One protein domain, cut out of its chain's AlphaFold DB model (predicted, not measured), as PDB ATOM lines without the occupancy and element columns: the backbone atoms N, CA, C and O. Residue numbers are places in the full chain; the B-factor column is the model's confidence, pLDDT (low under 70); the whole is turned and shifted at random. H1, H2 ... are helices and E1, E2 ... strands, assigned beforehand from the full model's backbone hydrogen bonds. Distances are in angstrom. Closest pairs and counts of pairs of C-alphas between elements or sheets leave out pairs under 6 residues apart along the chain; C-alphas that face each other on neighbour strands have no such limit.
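AT A GLANCE: This is residues 9 to 99 of the 277 residues of the protein "CRISPR-associated protein" of Euryarchaeota archaeon (UniProt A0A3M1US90). A two-stranded hairpin, E1 and E2, has H3 over one face, nearer to E2, while H2 packs along the E1 edge of the hairpin and stays apart from E2; the short helix H4 leads into E1 at one end of the hairpin. The longest helix, H1, lies off to one side next to H4, and a long loop, residues 26 to 47, joins it to H2. The printed part has 91 residues with four named helices and two named strands, in the order H1 H2 H3 H4 E1 E2. The sheet has the order E1 - E2 and is antiparallel, and the class is mixed, helices and strands. The whole is compact, with a radius of gyration of the C-alphas of 13.3 A and spans of 38 by 34 by 27 A.

IN THESE COORDINATES: H1 takes residues 11 to 25 and is 21.6 A long, beginning at C-alpha 11 (124.804, 130.982, 97.853). H2 is residues 48 to 56, 12.3 A. H3 is residues 65 to 76, 15.9 A, beginning at C-alpha 65 (106.194, 133.664, 121.292). H4, residues 78 to 83, measures 8.3 A. E1 is residues 84 to 89, 15.6 A, and E2 is residues 92 to 97, 16.3 A, ending at C-alpha 97 (111.509, 131.809, 103.994).

HOW THE PARTS SIT: E1 and E2 form a hairpin, antiparallel at 176 degrees; N 87 and O 94 are 2.9 A apart and N 85 and O 96 are 3.0 A apart, within hydrogen-bond range. The closest C-alphas of H2 and E1 are those of Lys 49 and Val 89, 5.1 A apart. Those of H3 and E2 are Arg 66 and Ala 92, 5.7 A apart. H3 touches H2 with residues 69 to 73 alone, about perpendicular at 81 degrees; the closest C-alphas are those of Leu 56 and Ile 69, 7.4 A apart. H3 and H4 touch only at the corner by their link, closest at C-alphas 74 and 81, 4.3 A apart. H1 is close to H4 but not clearly touching, the closest C-alphas being those of Arg 19 and Asp 79 at 6.8 A, with a shallow tilt of 11 degrees, opposite ways. H1 is apart from H2, H3, E1 and E2. In H2 and H4 every O i to N i+4 pair is within hydrogen-bond range; in H1 9 of 11 are, and in H3 6 of 8.

THE WHOLE: The two C-alphas farthest apart are those of Val 9 and Gly 63, 40.7 A. The printed part has no cut. The link from H1 to H2 is long, 22 residues, with C-alphas 4 to 21 A from the mean of the C-alphas. Mean pLDDT of the printed part is 89.5, and no printed residue is under 70.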
ATOM      1  N   VAL A   9     130.881 128.578  94.012       95.69
ATOM      2  CA  VAL A   9     130.730 129.409  95.201       95.69
ATOM      3  C   VAL A   9     129.306 129.283  95.715       95.69
ATOM      4  O   VAL A   9     128.343 129.546  95.006       95.69
ATOM      5  N   THR A  10     129.161 128.884  96.976       96.94
ATOM      6  CA  THR A  10     127.839 128.679  97.573       96.94
ATOM      7  C   THR A  10     127.049 129.983  97.666       96.94
ATOM      8  O   THR A  10     127.609 131.066  97.876       96.94
ATOM      9  N   ASP A  11     125.725 129.873  97.598       95.75
ATOM     10  CA  ASP A  11     124.804 130.982  97.853       95.75
ATOM     11  C   ASP A  11     125.052 131.608  99.238       95.75
ATOM     12  O   ASP A  11     125.031 132.830  99.398       95.75
ATOM     13  N   LEU A  12     125.392 130.783 100.237       95.44
ATOM     14  CA  LEU A  12     125.743 131.225 101.585       95.44
ATOM     15  C   LEU A  12     126.914 132.218 101.586       95.44
ATOM     16  O   LEU A  12     126.914 133.164 102.378       95.44
ATOM     17  N   ARG A  13     127.904 132.042 100.701       94.44
ATOM     18  CA  ARG A  13     129.047 132.957 100.585       94.44
ATOM     19  C   ARG A  13     128.653 134.283  99.943       94.44
ATOM     20  O   ARG A  13     129.161 135.317 100.389       94.44
ATOM     21  N   LEU A  14     127.752 134.283  98.960       96.38
ATOM     22  CA  LEU A  14     127.197 135.522  98.406       96.38
ATOM     23  C   LEU A  14     126.359 136.251  99.462       96.38
ATOM     24  O   LEU A  14     126.653 137.399  99.793       96.38
ATOM     25  N   LYS A  15     125.415 135.551 100.105       97.25
ATOM     26  CA  LYS A  15     124.603 136.090 101.207       97.25
ATOM     27  C   LYS A  15     125.479 136.631 102.344       97.25
ATOM     28  O   LYS A  15     125.151 137.647 102.946       97.25
ATOM     29  N   ARG A  16     126.618 135.992 102.651       95.19
ATOM     30  CA  ARG A  16     127.571 136.499 103.653       95.19
ATOM     31  C   ARG A  16     128.224 137.808 103.219       95.19
ATOM     32  O   ARG A  16     128.342 138.704 104.039       95.19
ATOM     33  N   THR A  17     128.615 137.917 101.955       95.38
ATOM     34  CA  THR A  17     129.195 139.142 101.382       95.38
ATOM     35  C   THR A  17     128.215 140.313 101.459       95.38
ATOM     36  O   THR A  17     128.597 141.399 101.885       95.38
ATOM     37  N   ILE A  18     126.941 140.064 101.150       97.31
ATOM     38  CA  ILE A  18     125.865 141.055 101.288       97.31
ATOM     39  C   ILE A  18     125.691 141.468 102.760       97.31
ATOM     40  O   ILE A  18     125.683 142.654 103.077       97.31
ATOM     41  N   ARG A  19     125.633 140.504 103.689       96.62
ATOM     42  CA  ARG A  19     125.538 140.787 105.134       96.62
ATOM     43  C   ARG A  19     126.733 141.579 105.665       96.62
ATOM     44  O   ARG A  19     126.541 142.503 106.444       96.62
ATOM     45  N   ASP A  20     127.950 141.224 105.254       94.31
ATOM     46  CA  ASP A  20     129.177 141.929 105.645       94.31
ATOM     47  C   ASP A  20     129.131 143.400 105.193       94.31
ATOM     48  O   ASP A  20     129.573 144.281 105.927       94.31
ATOM     49  N   TYR A  21     128.539 143.680 104.026       95.31
ATOM     50  CA  TYR A  21     128.284 145.046 103.572       95.31
ATOM     51  C   TYR A  21     127.266 145.770 104.455       95.31
ATOM     52  O   TYR A  21     127.556 146.856 104.964       95.31
ATOM     53  N   TRP A  22     126.102 145.158 104.679       96.50
ATOM     54  CA  TRP A  22     125.022 145.735 105.485       96.50
ATOM     55  C   TRP A  22     125.429 146.002 106.935       96.50
ATOM     56  O   TRP A  22     125.009 147.003 107.505       96.50
ATOM     57  N   LEU A  23     126.326 145.193 107.509       94.69
ATOM     58  CA  LEU A  23     126.908 145.447 108.835       94.69
ATOM     59  C   LEU A  23     127.599 146.818 108.935       94.69
ATOM     60  O   LEU A  23     127.668 147.397 110.013       94.69
ATOM     61  N   THR A  24     128.094 147.370 107.823       92.75
ATOM     62  CA  THR A  24     128.714 148.709 107.799       92.75
ATOM     63  C   THR A  24     127.702 149.853 107.676       92.75
ATOM     64  O   THR A  24     128.092 151.020 107.620       92.75
ATOM     65  N   LYS A  25     126.411 149.521 107.582       93.06
ATOM     66  CA  LYS A  25     125.301 150.418 107.240       93.06
ATOM     67  C   LYS A  25     124.075 150.195 108.133       93.06
ATOM     68  O   LYS A  25     122.986 150.621 107.760       93.06
ATOM     69  N   GLU A  26     124.231 149.517 109.272       92.25
ATOM     70  CA  GLU A  26     123.101 149.185 110.141       92.25
ATOM     71  C   GLU A  26     122.365 150.453 110.600       92.25
ATOM     72  O   GLU A  26     122.970 151.425 111.056       92.25
ATOM     73  N   THR A  27     121.041 150.404 110.515       89.81
ATOM     74  CA  THR A  27     120.121 151.384 111.097       89.81
ATOM     75  C   THR A  27     119.028 150.649 111.865       89.81
ATOM     76  O   THR A  27     118.867 149.428 111.737       89.81
ATOM     77  N   ASP A  28     118.246 151.381 112.654       83.50
ATOM     78  CA  ASP A  28     117.043 150.821 113.265       83.50
ATOM     79  C   ASP A  28     116.096 150.298 112.168       83.50
ATOM     80  O   ASP A  28     115.709 151.029 111.260       83.50
ATOM     81  N   GLY A  29     115.770 149.001 112.228       84.44
ATOM     82  CA  GLY A  29     114.956 148.288 111.228       84.44
ATOM     83  C   GLY A  29     115.743 147.545 110.133       84.44
ATOM     84  O   GLY A  29     115.191 146.647 109.489       84.44
ATOM     85  N   ASN A  30     117.038 147.845 109.972       92.88
ATOM     86  CA  ASN A  30     117.938 147.228 108.985       92.88
ATOM     87  C   ASN A  30     119.207 146.655 109.630       92.88
ATOM     88  O   ASN A  30     120.308 146.759 109.087       92.88
ATOM     89  N   ARG A  31     119.066 146.035 110.802       95.38
ATOM     90  CA  ARG A  31     120.175 145.331 111.458       95.38
ATOM     91  C   ARG A  31     120.444 143.987 110.783       95.38
ATOM     92  O   ARG A  31     119.591 143.449 110.081       95.38
ATOM     93  N   VAL A  32     121.604 143.397 111.035       95.56
ATOM     94  CA  VAL A  32     121.961 142.058 110.545       95.56
ATOM     95  C   VAL A  32     121.990 141.075 111.711       95.56
ATOM     96  O   VAL A  32     122.789 141.217 112.639       95.56
ATOM     97  N   LEU A  33     121.138 140.049 111.654       93.75
ATOM     98  CA  LEU A  33     121.059 139.021 112.691       93.75
ATOM     99  C   LEU A  33     122.226 138.037 112.585       93.75
ATOM    100  O   LEU A  33     122.876 137.726 113.584       93.75
ATOM    101  N   VAL A  34     122.501 137.522 111.380       90.19
ATOM    102  CA  VAL A  34     123.482 136.446 111.183       90.19
ATOM    103  C   VAL A  34     124.902 137.014 111.161       90.19
ATOM    104  O   VAL A  34     125.516 137.244 110.113       90.19
ATOM    105  N   ARG A  35     125.460 137.208 112.355       86.25
ATOM    106  CA  ARG A  35     126.821 137.702 112.568       86.25
ATOM    107  C   ARG A  35     127.542 136.909 113.646       86.25
ATOM    108  O   ARG A  35     126.928 136.325 114.532       86.25
ATOM    109  N   ARG A  36     128.873 136.887 113.558       80.88
ATOM    110  CA  ARG A  36     129.699 136.269 114.592       80.88
ATOM    111  C   ARG A  36     129.668 137.176 115.816       80.88
ATOM    112  O   ARG A  36     130.172 138.292 115.751       80.88
ATOM    113  N   GLN A  37     129.090 136.689 116.902       81.81
ATOM    114  CA  GLN A  37     129.171 137.317 118.215       81.81
ATOM    115  C   GLN A  37     129.749 136.311 119.198       81.81
ATOM    116  O   GLN A  37     129.382 135.136 119.161       81.81
ATOM    117  N   ILE A  38     130.666 136.776 120.041       82.75
ATOM    118  CA  ILE A  38     131.276 135.971 121.095       82.75
ATOM    119  C   ILE A  38     130.528 136.272 122.389       82.75
ATOM    120  O   ILE A  38     130.287 137.433 122.715       82.75
ATOM    121  N   ASN A  39     130.150 135.226 123.103       78.31
ATOM    122  CA  ASN A  39     129.612 135.322 124.441       78.31
ATOM    123  C   ASN A  39     130.767 135.588 125.411       78.31
ATOM    124  O   ASN A  39     131.656 134.760 125.591       78.31
ATOM    125  N   GLU A  40     130.760 136.764 126.033       81.19
ATOM    126  CA  GLU A  40     131.823 137.194 126.950       81.19
ATOM    127  C   GLU A  40     131.939 136.304 128.197       81.19
ATOM    128  O   GLU A  40     132.984 136.290 128.842       81.19
ATOM    129  N   LYS A  41     130.888 135.543 128.543       79.31
ATOM    130  CA  LYS A  41     130.879 134.691 129.741       79.31
ATOM    131  C   LYS A  41     131.662 133.393 129.571       79.31
ATOM    132  O   LYS A  41     132.252 132.927 130.539       79.31
ATOM    133  N   ASP A  42     131.616 132.787 128.388       83.38
ATOM    134  CA  ASP A  42     132.190 131.460 128.130       83.38
ATOM    135  C   ASP A  42     133.160 131.429 126.934       83.38
ATOM    136  O   ASP A  42     133.788 130.404 126.681       83.38
ATOM    137  N   GLY A  43     133.307 132.540 126.207       81.94
ATOM    138  CA  GLY A  43     134.163 132.654 125.026       81.94
ATOM    139  C   GLY A  43     133.609 131.965 123.774       81.94
ATOM    140  O   GLY A  43     134.276 131.973 122.734       81.94
ATOM    141  N   ASN A  44     132.404 131.388 123.831       84.12
ATOM    142  CA  ASN A  44     131.806 130.660 122.715       84.12
ATOM    143  C   ASN A  44     131.108 131.600 121.726       84.12
ATOM    144  O   ASN A  44     130.721 132.720 122.050       84.12
ATOM    145  N   VAL A  45     130.923 131.145 120.484       84.62
ATOM    146  CA  VAL A  45     130.121 131.881 119.496       84.62
ATOM    147  C   VAL A  45     128.641 131.650 119.786       84.62
ATOM    148  O   VAL A  45     128.222 130.501 119.912       84.62
ATOM    149  N   PHE A  46     127.850 132.724 119.837       83.56
ATOM    150  CA  PHE A  46     126.404 132.615 120.017       83.56
ATOM    151  C   PHE A  46     125.767 131.756 118.919       83.56
ATOM    152  O   PHE A  46     125.962 131.981 117.720       83.56
ATOM    153  N   SER A  47     124.950 130.796 119.339       86.31
ATOM    154  CA  SER A  47     124.063 130.047 118.458       86.31
ATOM    155  C   SER A  47     122.925 130.932 117.941       86.31
ATOM    156  O   SER A  47     122.537 131.922 118.565       86.31
ATOM    157  N   MET A  48     122.309 130.539 116.819       86.38
ATOM    158  CA  MET A  48     121.152 131.257 116.261       86.38
ATOM    159  C   MET A  48     120.004 131.387 117.274       86.38
ATOM    160  O   MET A  48     119.345 132.421 117.361       86.38
ATOM    161  N   LYS A  49     119.799 130.341 118.081       86.94
ATOM    162  CA  LYS A  49     118.821 130.315 119.173       86.94
ATOM    163  C   LYS A  49     119.074 131.431 120.186       86.94
ATOM    164  O   LYS A  49     118.133 132.116 120.578       86.94
ATOM    165  N   GLU A  50     120.320 131.590 120.618       87.00
ATOM    166  CA  GLU A  50     120.690 132.592 121.620       87.00
ATOM    167  C   GLU A  50     120.608 134.006 121.050       87.00
ATOM    168  O   GLU A  50     120.086 134.890 121.722       87.00
ATOM    169  N   LEU A  51     121.024 134.208 119.793       87.81
ATOM    170  CA  LEU A  51     120.877 135.495 119.107       87.81
ATOM    171  C   LEU A  51     119.412 135.943 119.068       87.81
ATOM    172  O   LEU A  51     119.096 137.053 119.492       87.81
ATOM    173  N   ILE A  52     118.501 135.067 118.628       88.56
ATOM    174  CA  ILE A  52     117.066 135.386 118.565       88.56
ATOM    175  C   ILE A  52     116.505 135.660 119.967       88.56
ATOM    176  O   ILE A  52     115.757 136.621 120.152       88.56
ATOM    177  N   ALA A  53     116.859 134.834 120.958       88.25
ATOM    178  CA  ALA A  53     116.376 135.002 122.325       88.25
ATOM    179  C   ALA A  53     116.822 136.342 122.929       88.25
ATOM    180  O   ALA A  53     115.997 137.054 123.504       88.25
ATOM    181  N   ASN A  54     118.091 136.711 122.743       87.94
ATOM    182  CA  ASN A  54     118.663 137.954 123.254       87.94
ATOM    183  C   ASN A  54     118.056 139.184 122.566       87.94
ATOM    184  O   ASN A  54     117.621 140.115 123.239       87.94
ATOM    185  N   GLU A  55     117.951 139.176 121.235       89.38
ATOM    186  CA  GLU A  55     117.453 140.319 120.449       89.38
ATOM    187  C   GLU A  55     115.949 140.600 120.643       89.38
ATOM    188  O   GLU A  55     115.466 141.718 120.415       89.38
ATOM    189  N   LEU A  56     115.182 139.586 121.057       88.12
ATOM    190  CA  LEU A  56     113.740 139.692 121.306       88.12
ATOM    191  C   LEU A  56     113.359 139.664 122.795       88.12
ATOM    192  O   LEU A  56     112.166 139.750 123.118       88.12
ATOM    193  N   GLY A  57     114.346 139.543 123.689       88.00
ATOM    194  CA  GLY A  57     114.139 139.451 125.135       88.00
ATOM    195  C   GLY A  57     113.278 138.249 125.538       88.00
ATOM    196  O   GLY A  57     112.389 138.378 126.379       88.00
ATOM    197  N   ILE A  58     113.475 137.097 124.893       86.06
ATOM    198  CA  ILE A  58     112.694 135.881 125.149       86.06
ATOM    199  C   ILE A  58     113.376 135.084 126.260       86.06
ATOM    200  O   ILE A  58     114.323 134.337 126.022       86.06
ATOM    201  N   THR A  59     112.865 135.218 127.479       83.00
ATOM    202  CA  THR A  59     113.305 134.423 128.633       83.00
ATOM    203  C   THR A  59     112.512 133.127 128.779       83.00
ATOM    204  O   THR A  59     113.060 132.127 129.234       83.00
ATOM    205  N   GLU A  60     111.255 133.087 128.334       81.44
ATOM    206  CA  GLU A  60     110.338 131.942 128.430       81.44
ATOM    207  C   GLU A  60     109.457 131.839 127.179       81.44
ATOM    208  O   GLU A  60     109.164 132.851 126.543       81.44
ATOM    209  N   VAL A  61     109.040 130.618 126.821       80.06
ATOM    210  CA  VAL A  61     108.112 130.397 125.701       80.06
ATOM    211  C   VAL A  61     106.685 130.529 126.214       80.06
ATOM    212  O   VAL A  61     106.236 129.743 127.043       80.06
ATOM    213  N   LYS A  62     105.978 131.523 125.689       83.88
ATOM    214  CA  LYS A  62     104.544 131.759 125.882       83.88
ATOM    215  C   LYS A  62     103.783 131.418 124.598       83.88
ATOM    216  O   LYS A  62     104.389 131.245 123.539       83.88
ATOM    217  N   GLY A  63     102.452 131.340 124.677       82.81
ATOM    218  CA  GLY A  63     101.601 130.973 123.535       82.81
ATOM    219  C   GLY A  63     101.780 131.863 122.295       82.81
ATOM    220  O   GLY A  63     101.673 131.382 121.172       82.81
ATOM    221  N   ASP A  64     102.144 133.131 122.485       87.00
ATOM    222  CA  ASP A  64     102.360 134.139 121.439       87.00
ATOM    223  C   ASP A  64     103.815 134.225 120.938       87.00
ATOM    224  O   ASP A  64     104.110 134.932 119.974       87.00
ATOM    225  N   THR A  65     104.753 133.500 121.556       87.31
ATOM    226  CA  THR A  65     106.194 133.664 121.292       87.31
ATOM    227  C   THR A  65     106.553 133.384 119.835       87.31
ATOM    228  O   THR A  65     107.354 134.108 119.250       87.31
ATOM    229  N   ARG A  66     105.927 132.377 119.211       86.56
ATOM    230  CA  ARG A  66     106.156 132.065 117.790       86.56
ATOM    231  C   ARG A  66     105.725 133.214 116.882       86.56
ATOM    232  O   ARG A  66     106.473 133.577 115.978       86.56
ATOM    233  N   GLN A  67     104.556 133.797 117.138       88.69
ATOM    234  CA  GLN A  67     104.053 134.938 116.376       88.69
ATOM    235  C   GLN A  67     104.960 136.156 116.565       88.69
ATOM    236  O   GLN A  67     105.397 136.752 115.583       88.69
ATOM    237  N   LYS A  68     105.348 136.448 117.813       89.38
ATOM    238  CA  LYS A  68     106.276 137.538 118.134       89.38
ATOM    239  C   LYS A  68     107.596 137.412 117.369       89.38
ATOM    240  O   LYS A  68     108.067 138.398 116.813       89.38
ATOM    241  N   ILE A  69     108.187 136.216 117.314       90.00
ATOM    242  CA  ILE A  69     109.425 135.982 116.554       90.00
ATOM    243  C   ILE A  69     109.194 136.225 115.055       90.00
ATOM    244  O   ILE A  69     109.991 136.922 114.427       90.00
ATOM    245  N   ARG A  70     108.108 135.680 114.488       91.00
ATOM    246  CA  ARG A  70     107.787 135.790 113.053       91.00
ATOM    247  C   ARG A  70     107.555 137.232 112.604       91.00
ATOM    248  O   ARG A  70     107.940 137.578 111.498       91.00
ATOM    249  N   GLU A  71     106.985 138.072 113.461       91.62
ATOM    250  CA  GLU A  71     106.723 139.479 113.146       91.62
ATOM    251  C   GLU A  71     107.925 140.388 113.441       91.62
ATOM    252  O   GLU A  71     108.256 141.261 112.641       91.62
ATOM    253  N   GLN A  72     108.596 140.200 114.583       93.06
ATOM    254  CA  GLN A  72     109.638 141.129 115.027       93.06
ATOM    255  C   GLN A  72     110.995 140.884 114.368       93.06
ATOM    256  O   GLN A  72     111.751 141.845 114.219       93.06
ATOM    257  N   LEU A  73     111.332 139.645 113.981       93.31
ATOM    258  CA  LEU A  73     112.624 139.400 113.335       93.31
ATOM    259  C   LEU A  73     112.721 140.097 111.972       93.31
ATOM    260  O   LEU A  73     113.629 140.914 111.828       93.31
ATOM    261  N   PRO A  74     111.811 139.878 111.001       94.88
ATOM    262  CA  PRO A  74     111.883 140.580 109.719       94.88
ATOM    263  C   PRO A  74     111.770 142.098 109.863       94.88
ATOM    264  O   PRO A  74     112.384 142.826 109.094       94.88
ATOM    265  N   ALA A  75     111.035 142.596 110.863       94.88
ATOM    266  CA  ALA A  75     110.911 144.032 111.103       94.88
ATOM    267  C   ALA A  75     112.217 144.686 111.589       94.88
ATOM    268  O   ALA A  75     112.447 145.860 111.321       94.88
ATOM    269  N   LYS A  76     113.064 143.949 112.321       95.12
ATOM    270  CA  LYS A  76     114.336 144.461 112.858       95.12
ATOM    271  C   LYS A  76     115.535 144.153 111.966       95.12
ATOM    272  O   LYS A  76     116.497 144.922 111.968       95.12
ATOM    273  N   PHE A  77     115.503 143.007 111.285       96.44
ATOM    274  CA  PHE A  77     116.667 142.428 110.632       96.44
ATOM    275  C   PHE A  77     116.456 142.272 109.129       96.44
ATOM    276  O   PHE A  77     115.670 141.431 108.686       96.44
ATOM    277  N   ILE A  78     117.205 143.049 108.342       97.56
ATOM    278  CA  ILE A  78     117.117 143.030 106.876       97.56
ATOM    279  C   ILE A  78     117.494 141.660 106.309       97.56
ATOM    280  O   ILE A  78     116.869 141.181 105.369       97.56
ATOM    281  N   ASP A  79     118.477 140.979 106.895       97.44
ATOM    282  CA  ASP A  79     118.933 139.689 106.387       97.44
ATOM    283  C   ASP A  79     117.949 138.552 106.663       97.44
ATOM    284  O   ASP A  79     117.861 137.626 105.857       97.44
ATOM    285  N   VAL A  80     117.162 138.653 107.736       96.38
ATOM    286  CA  VAL A  80     116.002 137.780 107.956       96.38
ATOM    287  C   VAL A  80     114.886 138.130 106.978       96.38
ATOM    288  O   VAL A  80     114.296 137.230 106.384       96.38
ATOM    289  N   ARG A  81     114.617 139.424 106.774       97.31
ATOM    290  CA  ARG A  81     113.570 139.888 105.860       97.31
ATOM    291  C   ARG A  81     113.822 139.464 104.412       97.31
ATOM    292  O   ARG A  81     112.880 139.051 103.744       97.31
ATOM    293  N   ALA A  82     115.077 139.513 103.965       97.88
ATOM    294  CA  ALA A  82     115.506 139.188 102.606       97.88
ATOM    295  C   ALA A  82     115.775 137.691 102.380       97.88
ATOM    296  O   ALA A  82     115.336 137.134 101.376       97.88
ATOM    297  N   PHE A  83     116.497 137.030 103.293       97.75
ATOM    298  CA  PHE A  83     116.997 135.659 103.084       97.75
ATOM    299  C   PHE A  83     116.312 134.607 103.955       97.75
ATOM    300  O   PHE A  83     116.472 133.411 103.700       97.75
ATOM    301  N   GLY A  84     115.536 135.033 104.949       95.44
ATOM    302  CA  GLY A  84     114.879 134.146 105.895       95.44
ATOM    303  C   GLY A  84     115.792 133.699 107.031       95.44
ATOM    304  O   GLY A  84     116.971 134.056 107.119       95.44
ATOM    305  N   VAL A  85     115.221 132.901 107.928       92.88
ATOM    306  CA  VAL A  85     115.931 132.313 109.065       92.88
ATOM    307  C   VAL A  85     115.253 131.021 109.494       92.88
ATOM    308  O   VAL A  85     114.028 130.902 109.468       92.88
ATOM    309  N   VAL A  86     116.062 130.064 109.937       89.25
ATOM    310  CA  VAL A  86     115.595 128.869 110.640       89.25
ATOM    311  C   VAL A  86     116.222 128.876 112.024       89.25
ATOM    312  O   VAL A  86     117.438 129.020 112.166       89.25
ATOM    313  N   GLY A  87     115.393 128.744 113.053       81.81
ATOM    314  CA  GLY A  87     115.855 128.728 114.430       81.81
ATOM    315  C   GLY A  87     114.834 128.126 115.381       81.81
ATOM    316  O   GLY A  87     113.623 128.232 115.193       81.81
ATOM    317  N   THR A  88     115.348 127.518 116.444       80.38
ATOM    318  CA  THR A  88     114.543 126.933 117.515       80.38
ATOM    319  C   THR A  88     114.861 127.656 118.811       80.38
ATOM    320  O   THR A  88     115.940 127.480 119.374       80.38
ATOM    321  N   VAL A  89     113.931 128.468 119.311       78.94
ATOM    322  CA  VAL A  89     114.076 129.123 120.617       78.94
ATOM    323  C   VAL A  89     113.326 128.312 121.663       78.94
ATOM    324  O   VAL A  89     112.114 128.434 121.806       78.94
ATOM    325  N   LYS A  90     114.069 127.461 122.384       75.06
ATOM    326  CA  LYS A  90     113.523 126.445 123.307       75.06
ATOM    327  C   LYS A  90     112.597 125.487 122.538       75.06
ATOM    328  O   LYS A  90     113.135 124.700 121.773       75.06
ATOM    329  N   ASP A  91     111.276 125.634 122.655       76.12
ATOM    330  CA  ASP A  91     110.255 124.826 121.956       76.12
ATOM    331  C   ASP A  91     109.481 125.623 120.879       76.12
ATOM    332  O   ASP A  91     108.543 125.138 120.228       76.12
ATOM    333  N   ALA A  92     109.862 126.887 120.672       80.75
ATOM    334  CA  ALA A  92     109.346 127.731 119.605       80.75
ATOM    335  C   ALA A  92     110.214 127.572 118.350       80.75
ATOM    336  O   ALA A  92     111.191 128.294 118.151       80.75
ATOM    337  N   ASN A  93     109.848 126.607 117.504       83.50
ATOM    338  CA  ASN A  93     110.411 126.469 116.162       83.50
ATOM    339  C   ASN A  93     109.877 127.580 115.259       83.50
ATOM    340  O   ASN A  93     108.662 127.769 115.160       83.50
ATOM    341  N   VAL A  94     110.785 128.287 114.592       85.06
ATOM    342  CA  VAL A  94     110.457 129.291 113.587       85.06
ATOM    343  C   VAL A  94     111.300 129.045 112.347       85.06
ATOM    344  O   VAL A  94     112.528 129.007 112.401       85.06
ATOM    345  N   ALA A  95     110.607 128.892 111.226       90.62
ATOM    346  CA  ALA A  95     111.179 128.923 109.895       90.62
ATOM    347  C   ALA A  95     110.475 130.046 109.131       90.62
ATOM    348  O   ALA A  95     109.244 130.073 109.070       90.62
ATOM    349  N   LEU A  96     111.264 130.991 108.630       92.62
ATOM    350  CA  LEU A  96     110.830 132.055 107.736       92.62
ATOM    351  C   LEU A  96     111.604 131.900 106.436       92.62
ATOM    352  O   LEU A  96     112.838 131.862 106.463       92.62
ATOM    353  N   THR A  97     110.891 131.841 105.319       94.38
ATOM    354  CA  THR A  97     111.509 131.809 103.994       94.38
ATOM    355  C   THR A  97     111.651 133.235 103.492       94.38
ATOM    356  O   THR A  97     110.664 133.946 103.342       94.38
ATOM    357  N   GLY A  98     112.883 133.673 103.237       96.00
ATOM    358  CA  GLY A  98     113.106 134.977 102.620       96.00
ATOM    359  C   GLY A  98     112.777 134.954 101.125       96.00
ATOM    360  O   GLY A  98     112.963 133.916 100.480       96.00
ATOM    361  N   PRO A  99     112.329 136.078 100.550       96.69
ATOM    362  CA  PRO A  99     111.993 136.171  99.136       96.69
ATOM    363  C   PRO A  99     113.192 136.061  98.207       96.69
ATOM    364  O   PRO A  99     113.012 135.599  97.085       96.69
TER     365      PRO A  99